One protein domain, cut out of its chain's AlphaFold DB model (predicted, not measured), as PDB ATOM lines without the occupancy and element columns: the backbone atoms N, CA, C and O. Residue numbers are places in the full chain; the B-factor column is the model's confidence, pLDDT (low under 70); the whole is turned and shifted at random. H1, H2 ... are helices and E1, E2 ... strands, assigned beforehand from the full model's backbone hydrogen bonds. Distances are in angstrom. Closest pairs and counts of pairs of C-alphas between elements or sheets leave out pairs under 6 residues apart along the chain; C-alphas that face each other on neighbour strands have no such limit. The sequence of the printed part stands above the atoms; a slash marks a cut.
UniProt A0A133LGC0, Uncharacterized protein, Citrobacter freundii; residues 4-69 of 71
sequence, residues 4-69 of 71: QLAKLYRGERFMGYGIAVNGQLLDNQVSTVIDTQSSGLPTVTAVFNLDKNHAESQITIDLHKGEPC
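What this domain is: This is residues 4 to 69 of the 71 residues of an uncharacterized protein of Citrobacter freundii (UniProt A0A133LGC0). What does one see first? Two two-stranded hairpins, E1 with E2 and E3 with E4, lie partly one over the other, with E2 next to E3, and beyond E4 an arm leads away through the short helix H1 to a small loop of residues 61 to 68 that turns back on itself. H1 sticks out within residues 52 to 58, and residues 62 to 67 of the end loop stick out too. What is it made of? The printed part has 66 residues with four named strands and one named helix, in the order E1, E2, E3, E4, H1; its class is mostly strand, and each of the two sheets, E1 - E2 and E3 - E4, is antiparallel. How far does it reach? It is loose, with a radius of gyration of the C-alphas of 15.1 A, and its C-alphas span 41 by 33 by 20 A.

Where its parts are: Where does the first pair of strands run? E1 is residues 4 to 10, from C-alpha 4 at (33.917, 1.503, 18.550) over 18.9 A to C-alpha 10. E2 is residues 13 to 21, the longest strand by residues, 22.4 A from first to last C-alpha, and it bends by 66 degrees at residue 16. Where does the second pair run? E3 is residues 29 to 35, 17.4 A long, beginning with C-alpha 29 at (28.451, -10.895, 16.133). E4 is residues 43 to 48, 16.6 A long. What comes after the strands? H1 is residues 52 to 56, 6.0 A long, and ends with C-alpha 56 at (32.775, -16.144, -1.012). Residues 57 to 69 hold no named element.

How they stand to each other: How are E1 and E2 joined? They form a hairpin with a tight link of 2 residues, antiparallel with 147 degrees between their directions. The C-alphas of Lys 7 and Tyr 17 face each other at 4.8 A, and N 6 and O 18 are within hydrogen-bond range at 2.8 A, as are N 15 and O 8 at 2.8 A. How does E2 stand to the second hairpin? Its closest C-alphas to E3 are those of Tyr 17 and Thr 32, 6.2 A apart, and 6 pairs of C-alphas of E2 and E3 are within 8 A. The closest C-alphas of E2 and E4 are those of Gly 18 and Ala 46, 7.3 A apart, while E1 is apart from both E3 and E4. How are E3 and E4 joined? This hairpin has a short link of 7 residues, and its strands are antiparallel with 164 degrees between their directions. N 33 and O 45 are within hydrogen-bond range at 2.8 A, and N 43 and O 35 at 2.9 A. Where does the helix stand? H1 follows E4 by a tight link of 3 residues and is apart from E1, E2 and E3. In H1 every O i to N i+4 pair is within hydrogen-bond range.

The domain as a whole: How large is it? The two C-alphas farthest apart are those of Glu 12 and His 64, at 43.7 A, and the first and last printed C-alphas, of Gln 4 and Cys 69, are 25.0 A apart. What do the links and the last residues do? The printed part has no cut, and no link between named elements is long. Residues 61 to 62 pair antiparallel with residues 67 to 68, and residues 52 to 58 and 62 to 67 stand free. How sure is the model? The mean pLDDT of the printed part is 89.4, with residues 38 and 69 under 70.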
ATOM      1  N   GLN A   4      34.542   0.983  17.345       93.75
ATOM      2  CA  GLN A   4      33.917   1.503  18.550       93.75
ATOM      3  C   GLN A   4      33.394   0.319  19.362       93.75
ATOM      4  O   GLN A   4      32.815  -0.610  18.803       93.75
ATOM      5  N   LEU A   5      33.573   0.351  20.681       94.56
ATOM      6  CA  LEU A   5      32.924  -0.604  21.573       94.56
ATOM      7  C   LEU A   5      31.517  -0.090  21.903       94.56
ATOM      8  O   LEU A   5      31.365   0.923  22.586       94.56
ATOM      9  N   ALA A   6      30.491  -0.773  21.409       95.31
ATOM     10  CA  ALA A   6      29.092  -0.434  21.626       95.31
ATOM     11  C   ALA A   6      28.527  -1.187  22.834       95.31
ATOM     12  O   ALA A   6      28.749  -2.388  22.988       95.31
ATOM     13  N   LYS A   7      27.753  -0.493  23.677       95.56
ATOM     14  CA  LYS A   7      26.904  -1.133  24.690       95.56
ATOM     15  C   LYS A   7      25.595  -1.558  24.036       95.56
ATOM     16  O   LYS A   7      24.919  -0.733  23.426       95.56
ATOM     17  N   LEU A   8      25.233  -2.823  24.189       94.12
ATOM     18  CA  LEU A   8      24.030  -3.398  23.603       94.12
ATOM     19  C   LEU A   8      22.931  -3.475  24.657       94.12
ATOM     20  O   LEU A   8      23.136  -4.009  25.750       94.12
ATOM     21  N   TYR A   9      21.755  -2.962  24.309       95.38
ATOM     22  CA  TYR A   9      20.577  -2.964  25.166       95.38
ATOM     23  C   TYR A   9      19.380  -3.563  24.429       95.38
ATOM     24  O   TYR A   9      19.205  -3.350  23.231       95.38
ATOM     25  N   ARG A  10      18.533  -4.292  25.158       93.69
ATOM     26  CA  ARG A  10      17.205  -4.718  24.703       93.69
ATOM     27  C   ARG A  10      16.166  -4.064  25.610       93.69
ATOM     28  O   ARG A  10      15.931  -4.535  26.722       93.69
ATOM     29  N   GLY A  11      15.587  -2.958  25.145       95.06
ATOM     30  CA  GLY A  11      14.867  -2.034  26.025       95.06
ATOM     31  C   GLY A  11      15.842  -1.433  27.037       95.06
ATOM     32  O   GLY A  11      16.906  -0.959  26.656       95.06
ATOM     33  N   GLU A  12      15.526  -1.525  28.325       96.31
ATOM     34  CA  GLU A  12      16.404  -1.047  29.405       96.31
ATOM     35  C   GLU A  12      17.439  -2.092  29.855       96.31
ATOM     36  O   GLU A  12      18.359  -1.794  30.619       96.31
ATOM     37  N   ARG A  13      17.322  -3.339  29.380       97.12
ATOM     38  CA  ARG A  13      18.200  -4.433  29.801       97.12
ATOM     39  C   ARG A  13      19.522  -4.390  29.047       97.12
ATOM     40  O   ARG A  13      19.543  -4.543  27.828       97.12
ATOM     41  N   PHE A  14      20.625  -4.278  29.784       95.44
ATOM     42  CA  PHE A  14      21.967  -4.457  29.236       95.44
ATOM     43  C   PHE A  14      22.196  -5.917  28.827       95.44
ATOM     44  O   PHE A  14      21.968  -6.838  29.616       95.44
ATOM     45  N   MET A  15      22.639  -6.118  27.587       93.69
ATOM     46  CA  MET A  15      22.859  -7.439  26.992       93.69
ATOM     47  C   MET A  15      24.342  -7.777  26.821       93.69
ATOM     48  O   MET A  15      24.675  -8.947  26.664       93.69
ATOM     49  N   GLY A  16      25.225  -6.778  26.857       93.19
ATOM     50  CA  GLY A  16      26.658  -6.962  26.661       93.19
ATOM     51  C   GLY A  16      27.245  -5.912  25.729       93.19
ATOM     52  O   GLY A  16      26.685  -4.831  25.543       93.19
ATOM     53  N   TYR A  17      28.387  -6.241  25.141       95.56
ATOM     54  CA  TYR A  17      29.105  -5.352  24.239       95.56
ATOM     55  C   TYR A  17      29.160  -5.918  22.825       95.56
ATOM     56  O   TYR A  17      29.082  -7.130  22.626       95.56
ATOM     57  N   GLY A  18      29.334  -5.033  21.849       95.62
ATOM     58  CA  GLY A  18      29.692  -5.424  20.495       95.62
ATOM     59  C   GLY A  18      30.539  -4.391  19.779       95.62
ATOM     60  O   GLY A  18      30.782  -3.299  20.290       95.62
ATOM     61  N   ILE A  19      31.033  -4.766  18.608       96.12
ATOM     62  CA  ILE A  19      31.931  -3.955  17.803       96.12
ATOM     63  C   ILE A  19      31.107  -3.184  16.785       96.12
ATOM     64  O   ILE A  19      30.421  -3.765  15.948       96.12
ATOM     65  N   ALA A  20      31.189  -1.863  16.861       95.12
ATOM     66  CA  ALA A  20      30.568  -0.960  15.916       95.12
ATOM     67  C   ALA A  20      31.616  -0.242  15.068       95.12
ATOM     68  O   ALA A  20      32.755  -0.010  15.483       95.12
ATOM     69  N   VAL A  21      31.214   0.131  13.867       93.75
ATOM     70  CA  VAL A  21      32.010   0.901  12.926       93.75
ATOM     71  C   VAL A  21      31.100   1.982  12.356       93.75
ATOM     72  O   VAL A  21      30.005   1.694  11.888       93.75
ATOM     73  N   ASN A  22      31.528   3.244  12.436       93.00
ATOM     74  CA  ASN A  22      30.716   4.402  12.038       93.00
ATOM     75  C   ASN A  22      29.323   4.435  12.704       93.00
ATOM     76  O   ASN A  22      28.331   4.788  12.072       93.00
ATOM     77  N   GLY A  23      29.235   4.058  13.984       90.69
ATOM     78  CA  GLY A  23      27.978   4.033  14.739       90.69
ATOM     79  C   GLY A  23      27.049   2.861  14.406       90.69
ATOM     80  O   GLY A  23      25.985   2.757  15.011       90.69
ATOM     81  N   GLN A  24      27.440   1.971  13.492       93.94
ATOM     82  CA  GLN A  24      26.675   0.780  13.129       93.94
ATOM     83  C   GLN A  24      27.314  -0.464  13.737       93.94
ATOM     84  O   GLN A  24      28.521  -0.662  13.616       93.94
ATOM     85  N   LEU A  25      26.510  -1.298  14.398       93.25
ATOM     86  CA  LEU A  25      26.957  -2.589  14.917       93.25
ATOM     87  C   LEU A  25      27.320  -3.511  13.747       93.25
ATOM     88  O   LEU A  25      26.552  -3.611  12.790       93.25
ATOM     89  N   LEU A  26      28.470  -4.177  13.828       93.06
ATOM     90  CA  LEU A  26      28.834  -5.205  12.859       93.06
ATOM     91  C   LEU A  26      27.887  -6.399  12.998       93.06
ATOM     92  O   LEU A  26      27.660  -6.899  14.102       93.06
ATOM     93  N   ASP A  27      27.334  -6.833  11.870       91.19
ATOM     94  CA  ASP A  27      26.365  -7.924  11.836       91.19
ATOM     95  C   ASP A  27      27.012  -9.276  12.178       91.19
ATOM     96  O   ASP A  27      28.235  -9.438  12.135       91.19
ATOM     97  N   ASN A  28      26.182 -10.257  12.534       92.56
ATOM     98  CA  ASN A  28      26.574 -11.629  12.868       92.56
ATOM     99  C   ASN A  28      27.539 -11.782  14.054       92.56
ATOM    100  O   ASN A  28      28.116 -12.856  14.244       92.56
ATOM    101  N   GLN A  29      27.696 -10.756  14.894       93.81
ATOM    102  CA  GLN A  29      28.451 -10.895  16.133       93.81
ATOM    103  C   GLN A  29      27.702 -11.785  17.136       93.81
ATOM    104  O   GLN A  29      26.558 -11.519  17.499       93.81
ATOM    105  N   VAL A  30      28.380 -12.814  17.636       93.69
ATOM    106  CA  VAL A  30      27.805 -13.821  18.542       93.69
ATOM    107  C   VAL A  30      28.256 -13.609  19.979       93.69
ATOM    108  O   VAL A  30      27.496 -13.845  20.917       93.69
ATOM    109  N   SER A  31      29.498 -13.168  20.177       94.44
ATOM    110  CA  SER A  31      30.038 -12.968  21.517       94.44
ATOM    111  C   SER A  31      31.113 -11.891  21.555       94.44
ATOM    112  O   SER A  31      31.701 -11.508  20.540       94.44
ATOM    113  N   THR A  32      31.344 -11.370  22.757       95.62
ATOM    114  CA  THR A  32      32.423 -10.433  23.055       95.62
ATOM    115  C   THR A  32      33.011 -10.773  24.413       95.62
ATOM    116  O   THR A  32      32.279 -10.903  25.393       95.62
ATOM    117  N   VAL A  33      34.333 -10.891  24.463       95.19
ATOM    118  CA  VAL A  33      35.117 -11.048  25.687       95.19
ATOM    119  C   VAL A  33      36.012  -9.827  25.812       95.19
ATOM    120  O   VAL A  33      36.767  -9.516  24.893       95.19
ATOM    121  N   ILE A  34      35.903  -9.120  26.934       93.25
ATOM    122  CA  ILE A  34      36.768  -7.987  27.257       93.25
ATOM    123  C   ILE A  34      37.743  -8.466  28.316       93.25
ATOM    124  O   ILE A  34      37.319  -8.892  29.391       93.25
ATOM    125  N   ASP A  35      39.028  -8.388  28.001       93.06
ATOM    126  CA  ASP A  35      40.088  -8.698  28.944       93.06
ATOM    127  C   ASP A  35      40.718  -7.405  29.459       93.06
ATOM    128  O   ASP A  35      41.168  -6.555  28.687       93.06
ATOM    129  N   THR A  36      40.725  -7.253  30.777       90.69
ATOM    130  CA  THR A  36      41.238  -6.080  31.483       90.69
ATOM    131  C   THR A  36      42.365  -6.451  32.447       90.69
ATOM    132  O   THR A  36      42.467  -5.827  33.506       90.69
ATOM    133  N   GLN A  37      43.171  -7.485  32.152       87.38
ATOM    134  CA  GLN A  37      44.291  -7.855  33.032       87.38
ATOM    135  C   GLN A  37      45.174  -6.645  33.366       87.38
ATOM    136  O   GLN A  37      45.468  -5.797  32.525       87.38
ATOM    137  N   SER A  38      45.613  -6.589  34.624       66.56
ATOM    138  CA  SER A  38      46.213  -5.409  35.255       66.56
ATOM    139  C   SER A  38      47.585  -5.000  34.712       66.56
ATOM    140  O   SER A  38      48.065  -3.920  35.048       66.56
ATOM    141  N   SER A  39      48.223  -5.824  33.879       83.56
ATOM    142  CA  SER A  39      49.561  -5.566  33.338       83.56
ATOM    143  C   SER A  39      49.571  -4.957  31.931       83.56
ATOM    144  O   SER A  39      50.655  -4.755  31.383       83.56
ATOM    145  N   GLY A  40      48.413  -4.678  31.320       84.88
ATOM    146  CA  GLY A  40      48.349  -4.229  29.926       84.88
ATOM    147  C   GLY A  40      47.171  -3.320  29.590       84.88
ATOM    148  O   GLY A  40      46.332  -2.993  30.426       84.88
ATOM    149  N   LEU A  41      47.125  -2.897  28.323       91.00
ATOM    150  CA  LEU A  41      45.950  -2.226  27.775       91.00
ATOM    151  C   LEU A  41      44.790  -3.228  27.678       91.00
ATOM    152  O   LEU A  41      45.025  -4.366  27.269       91.00
ATOM    153  N   PRO A  42      43.547  -2.814  27.987       91.12
ATOM    154  CA  PRO A  42      42.384  -3.661  27.787       91.12
ATOM    155  C   PRO A  42      42.279  -4.139  26.341       91.12
ATOM    156  O   PRO A  42      42.477  -3.360  25.403       91.12
ATOM    157  N   THR A  43      41.917  -5.403  26.164       93.50
ATOM    158  CA  THR A  43      41.686  -5.988  24.843       93.50
ATOM    159  C   THR A  43      40.247  -6.458  24.713       93.50
ATOM    160  O   THR A  43      39.549  -6.701  25.699       93.50
ATOM    161  N   VAL A  44      39.783  -6.558  23.471       93.00
ATOM    162  CA  VAL A  44      38.469  -7.103  23.152       93.00
ATOM    163  C   VAL A  44      38.629  -8.194  22.104       93.00
ATOM    164  O   VAL A  44      39.297  -7.999  21.091       93.00
ATOM    165  N   THR A  45      38.008  -9.339  22.357       95.12
ATOM    166  CA  THR A  45      37.855 -10.429  21.395       95.12
ATOM    167  C   THR A  45      36.383 -10.525  21.028       95.12
ATOM    168  O   THR A  45      35.541 -10.668  21.913       95.12
ATOM    169  N   ALA A  46      36.064 -10.447  19.739       94.56
ATOM    170  CA  ALA A  46      34.708 -10.619  19.229       94.56
ATOM    171  C   ALA A  46      34.653 -11.829  18.292       94.56
ATOM    172  O   ALA A  46      35.548 -12.019  17.469       94.56
ATOM    173  N   VAL A  47      33.607 -12.642  18.431       95.56
ATOM    174  CA  VAL A  47      33.366 -13.810  17.575       95.56
ATOM    175  C   VAL A  47      32.186 -13.509  16.669       95.56
ATOM    176  O   VAL A  47      31.136 -13.070  17.143       95.56
ATOM    177  N   PHE A  48      32.360 -13.779  15.379       94.56
ATOM    178  CA  PHE A  48      31.353 -13.581  14.346       94.56
ATOM    179  C   PHE A  48      31.000 -14.918  13.707       94.56
ATOM    180  O   PHE A  48      31.885 -15.739  13.454       94.56
ATOM    181  N   ASN A  49      29.719 -15.121  13.421       93.88
ATOM    182  CA  ASN A  49      29.309 -16.179  12.511       93.88
ATOM    183  C   ASN A  49      29.647 -15.756  11.082       93.88
ATOM    184  O   ASN A  49      29.362 -14.632  10.676       93.88
ATOM    185  N   LEU A  50      30.228 -16.675  10.318       90.38
ATOM    186  CA  LEU A  50      30.439 -16.496   8.888       90.38
ATOM    187  C   LEU A  50      29.380 -17.296   8.141       90.38
ATOM    188  O   LEU A  50      29.162 -18.472   8.435       90.38
ATOM    189  N   ASP A  51      28.744 -16.663   7.163       87.94
ATOM    190  CA  ASP A  51      27.911 -17.357   6.187       87.94
ATOM    191  C   ASP A  51      28.637 -17.490   4.837       87.94
ATOM    192  O   ASP A  51      29.765 -17.022   4.644       87.94
ATOM    193  N   LYS A  52      27.963 -18.136   3.882       86.50
ATOM    194  CA  LYS A  52      28.471 -18.349   2.526       86.50
ATOM    195  C   LYS A  52      28.843 -17.039   1.819       86.50
ATOM    196  O   LYS A  52      29.870 -16.991   1.152       86.50
ATOM    197  N   ASN A  53      28.066 -15.972   2.004       82.69
ATOM    198  CA  ASN A  53      28.342 -14.679   1.381       82.69
ATOM    199  C   ASN A  53      29.630 -14.067   1.944       82.69
ATOM    200  O   ASN A  53      30.443 -13.555   1.178       82.69
ATOM    201  N   HIS A  54      29.861 -14.170   3.256       84.12
ATOM    202  CA  HIS A  54      31.103 -13.691   3.875       84.12
ATOM    203  C   HIS A  54      32.323 -14.491   3.400       84.12
ATOM    204  O   HIS A  54      33.389 -13.922   3.172       84.12
ATOM    205  N   ALA A  55      32.168 -15.807   3.236       81.19
ATOM    206  CA  ALA A  55      33.245 -16.681   2.788       81.19
ATOM    207  C   ALA A  55      33.591 -16.491   1.301       81.19
ATOM    208  O   ALA A  55      34.764 -16.582   0.939       81.19
ATOM    209  N   GLU A  56      32.600 -16.226   0.447       83.88
ATOM    210  CA  GLU A  56      32.775 -16.144  -1.012       83.88
ATOM    211  C   GLU A  56      33.020 -14.715  -1.522       83.88
ATOM    212  O   GLU A  56      33.597 -14.542  -2.593       83.88
ATOM    213  N   SER A  57      32.648 -13.685  -0.752       80.88
ATOM    214  CA  SER A  57      32.800 -12.268  -1.121       80.88
ATOM    215  C   SER A  57      33.947 -11.571  -0.373       80.88
ATOM    216  O   SER A  57      33.800 -10.454   0.131       80.88
ATOM    217  N   GLN A  58      35.105 -12.223  -0.278       81.69
ATOM    218  CA  GLN A  58      36.259 -11.667   0.432       81.69
ATOM    219  C   GLN A  58      36.866 -10.485  -0.332       81.69
ATOM    220  O   GLN A  58      37.281 -10.617  -1.485       81.69
ATOM    221  N   ILE A  59      36.992  -9.338   0.335       84.81
ATOM    222  CA  ILE A  59      37.844  -8.248  -0.147       84.81
ATOM    223  C   ILE A  59      39.291  -8.517   0.270       84.81
ATOM    224  O   ILE A  59      39.562  -8.964   1.383       84.81
ATOM    225  N   THR A  60      40.240  -8.235  -0.618       85.25
ATOM    226  CA  THR A  60      41.669  -8.243  -0.276       85.25
ATOM    227  C   THR A  60      42.082  -6.814   0.038       85.25
ATOM    228  O   THR A  60      41.769  -5.921  -0.739       85.25
ATOM    229  N   ILE A  61      42.763  -6.583   1.158       83.75
ATOM    230  CA  ILE A  61      43.294  -5.266   1.529       83.75
ATOM    231  C   ILE A  61      44.815  -5.363   1.545       83.75
ATOM    232  O   ILE A  61      45.371  -6.220   2.236       83.75
ATOM    233  N   ASP A  62      45.482  -4.484   0.801       85.44
ATOM    234  CA  ASP A  62      46.932  -4.340   0.874       85.44
ATOM    235  C   ASP A  62      47.277  -3.516   2.117       85.44
ATOM    236  O   ASP A  62      46.992  -2.318   2.191       85.44
ATOM    237  N   LEU A  63      47.904  -4.152   3.106       81.56
ATOM    238  CA  LEU A  63      48.274  -3.499   4.362       81.56
ATOM    239  C   LEU A  63      49.380  -2.445   4.193       81.56
ATOM    240  O   LEU A  63      49.518  -1.587   5.062       81.56
ATOM    241  N   HIS A  64      50.138  -2.463   3.091       85.06
ATOM    242  CA  HIS A  64      51.131  -1.426   2.798       85.06
ATOM    243  C   HIS A  64      50.495  -0.143   2.270       85.06
ATOM    244  O   HIS A  64      51.025   0.944   2.498       85.06
ATOM    245  N   LYS A  65      49.367  -0.266   1.567       76.88
ATOM    246  CA  LYS A  65      48.650   0.871   0.973       76.88
ATOM    247  C   LYS A  65      47.443   1.305   1.800       76.88
ATOM    248  O   LYS A  65      46.996   2.436   1.669       76.88
ATOM    249  N   GLY A  66      46.941   0.428   2.671       70.56
ATOM    250  CA  GLY A  66      45.751   0.671   3.485       70.56
ATOM    251  C   GLY A  66      44.452   0.693   2.676       70.56
ATOM    252  O   GLY A  66      43.436   1.171   3.177       70.56
ATOM    253  N   GLU A  67      44.474   0.184   1.444       71.12
ATOM    254  CA  GLU A  67      43.362   0.234   0.496       71.12
ATOM    255  C   GLU A  67      43.002  -1.174  -0.008       71.12
ATOM    256  O   GLU A  67      43.867  -2.061  -0.045       71.12
ATOM    257  N   PRO A  68      41.733  -1.412  -0.396       74.50
ATOM    258  CA  PRO A  68      41.349  -2.645  -1.064       74.50
ATOM    259  C   PRO A  68      42.173  -2.839  -2.340       74.50
ATOM    260  O   PRO A  68      42.280  -1.929  -3.163       74.50
ATOM    261  N   CYS A  69      42.720  -4.037  -2.536       69.62
ATOM    262  CA  CYS A  69      43.313  -4.422  -3.807       69.62
ATOM    263  C   CYS A  69      42.218  -4.391  -4.876       69.62
ATOM    264  O   CYS A  69      41.295  -5.208  -4.843       69.62
TER     265      CYS A  69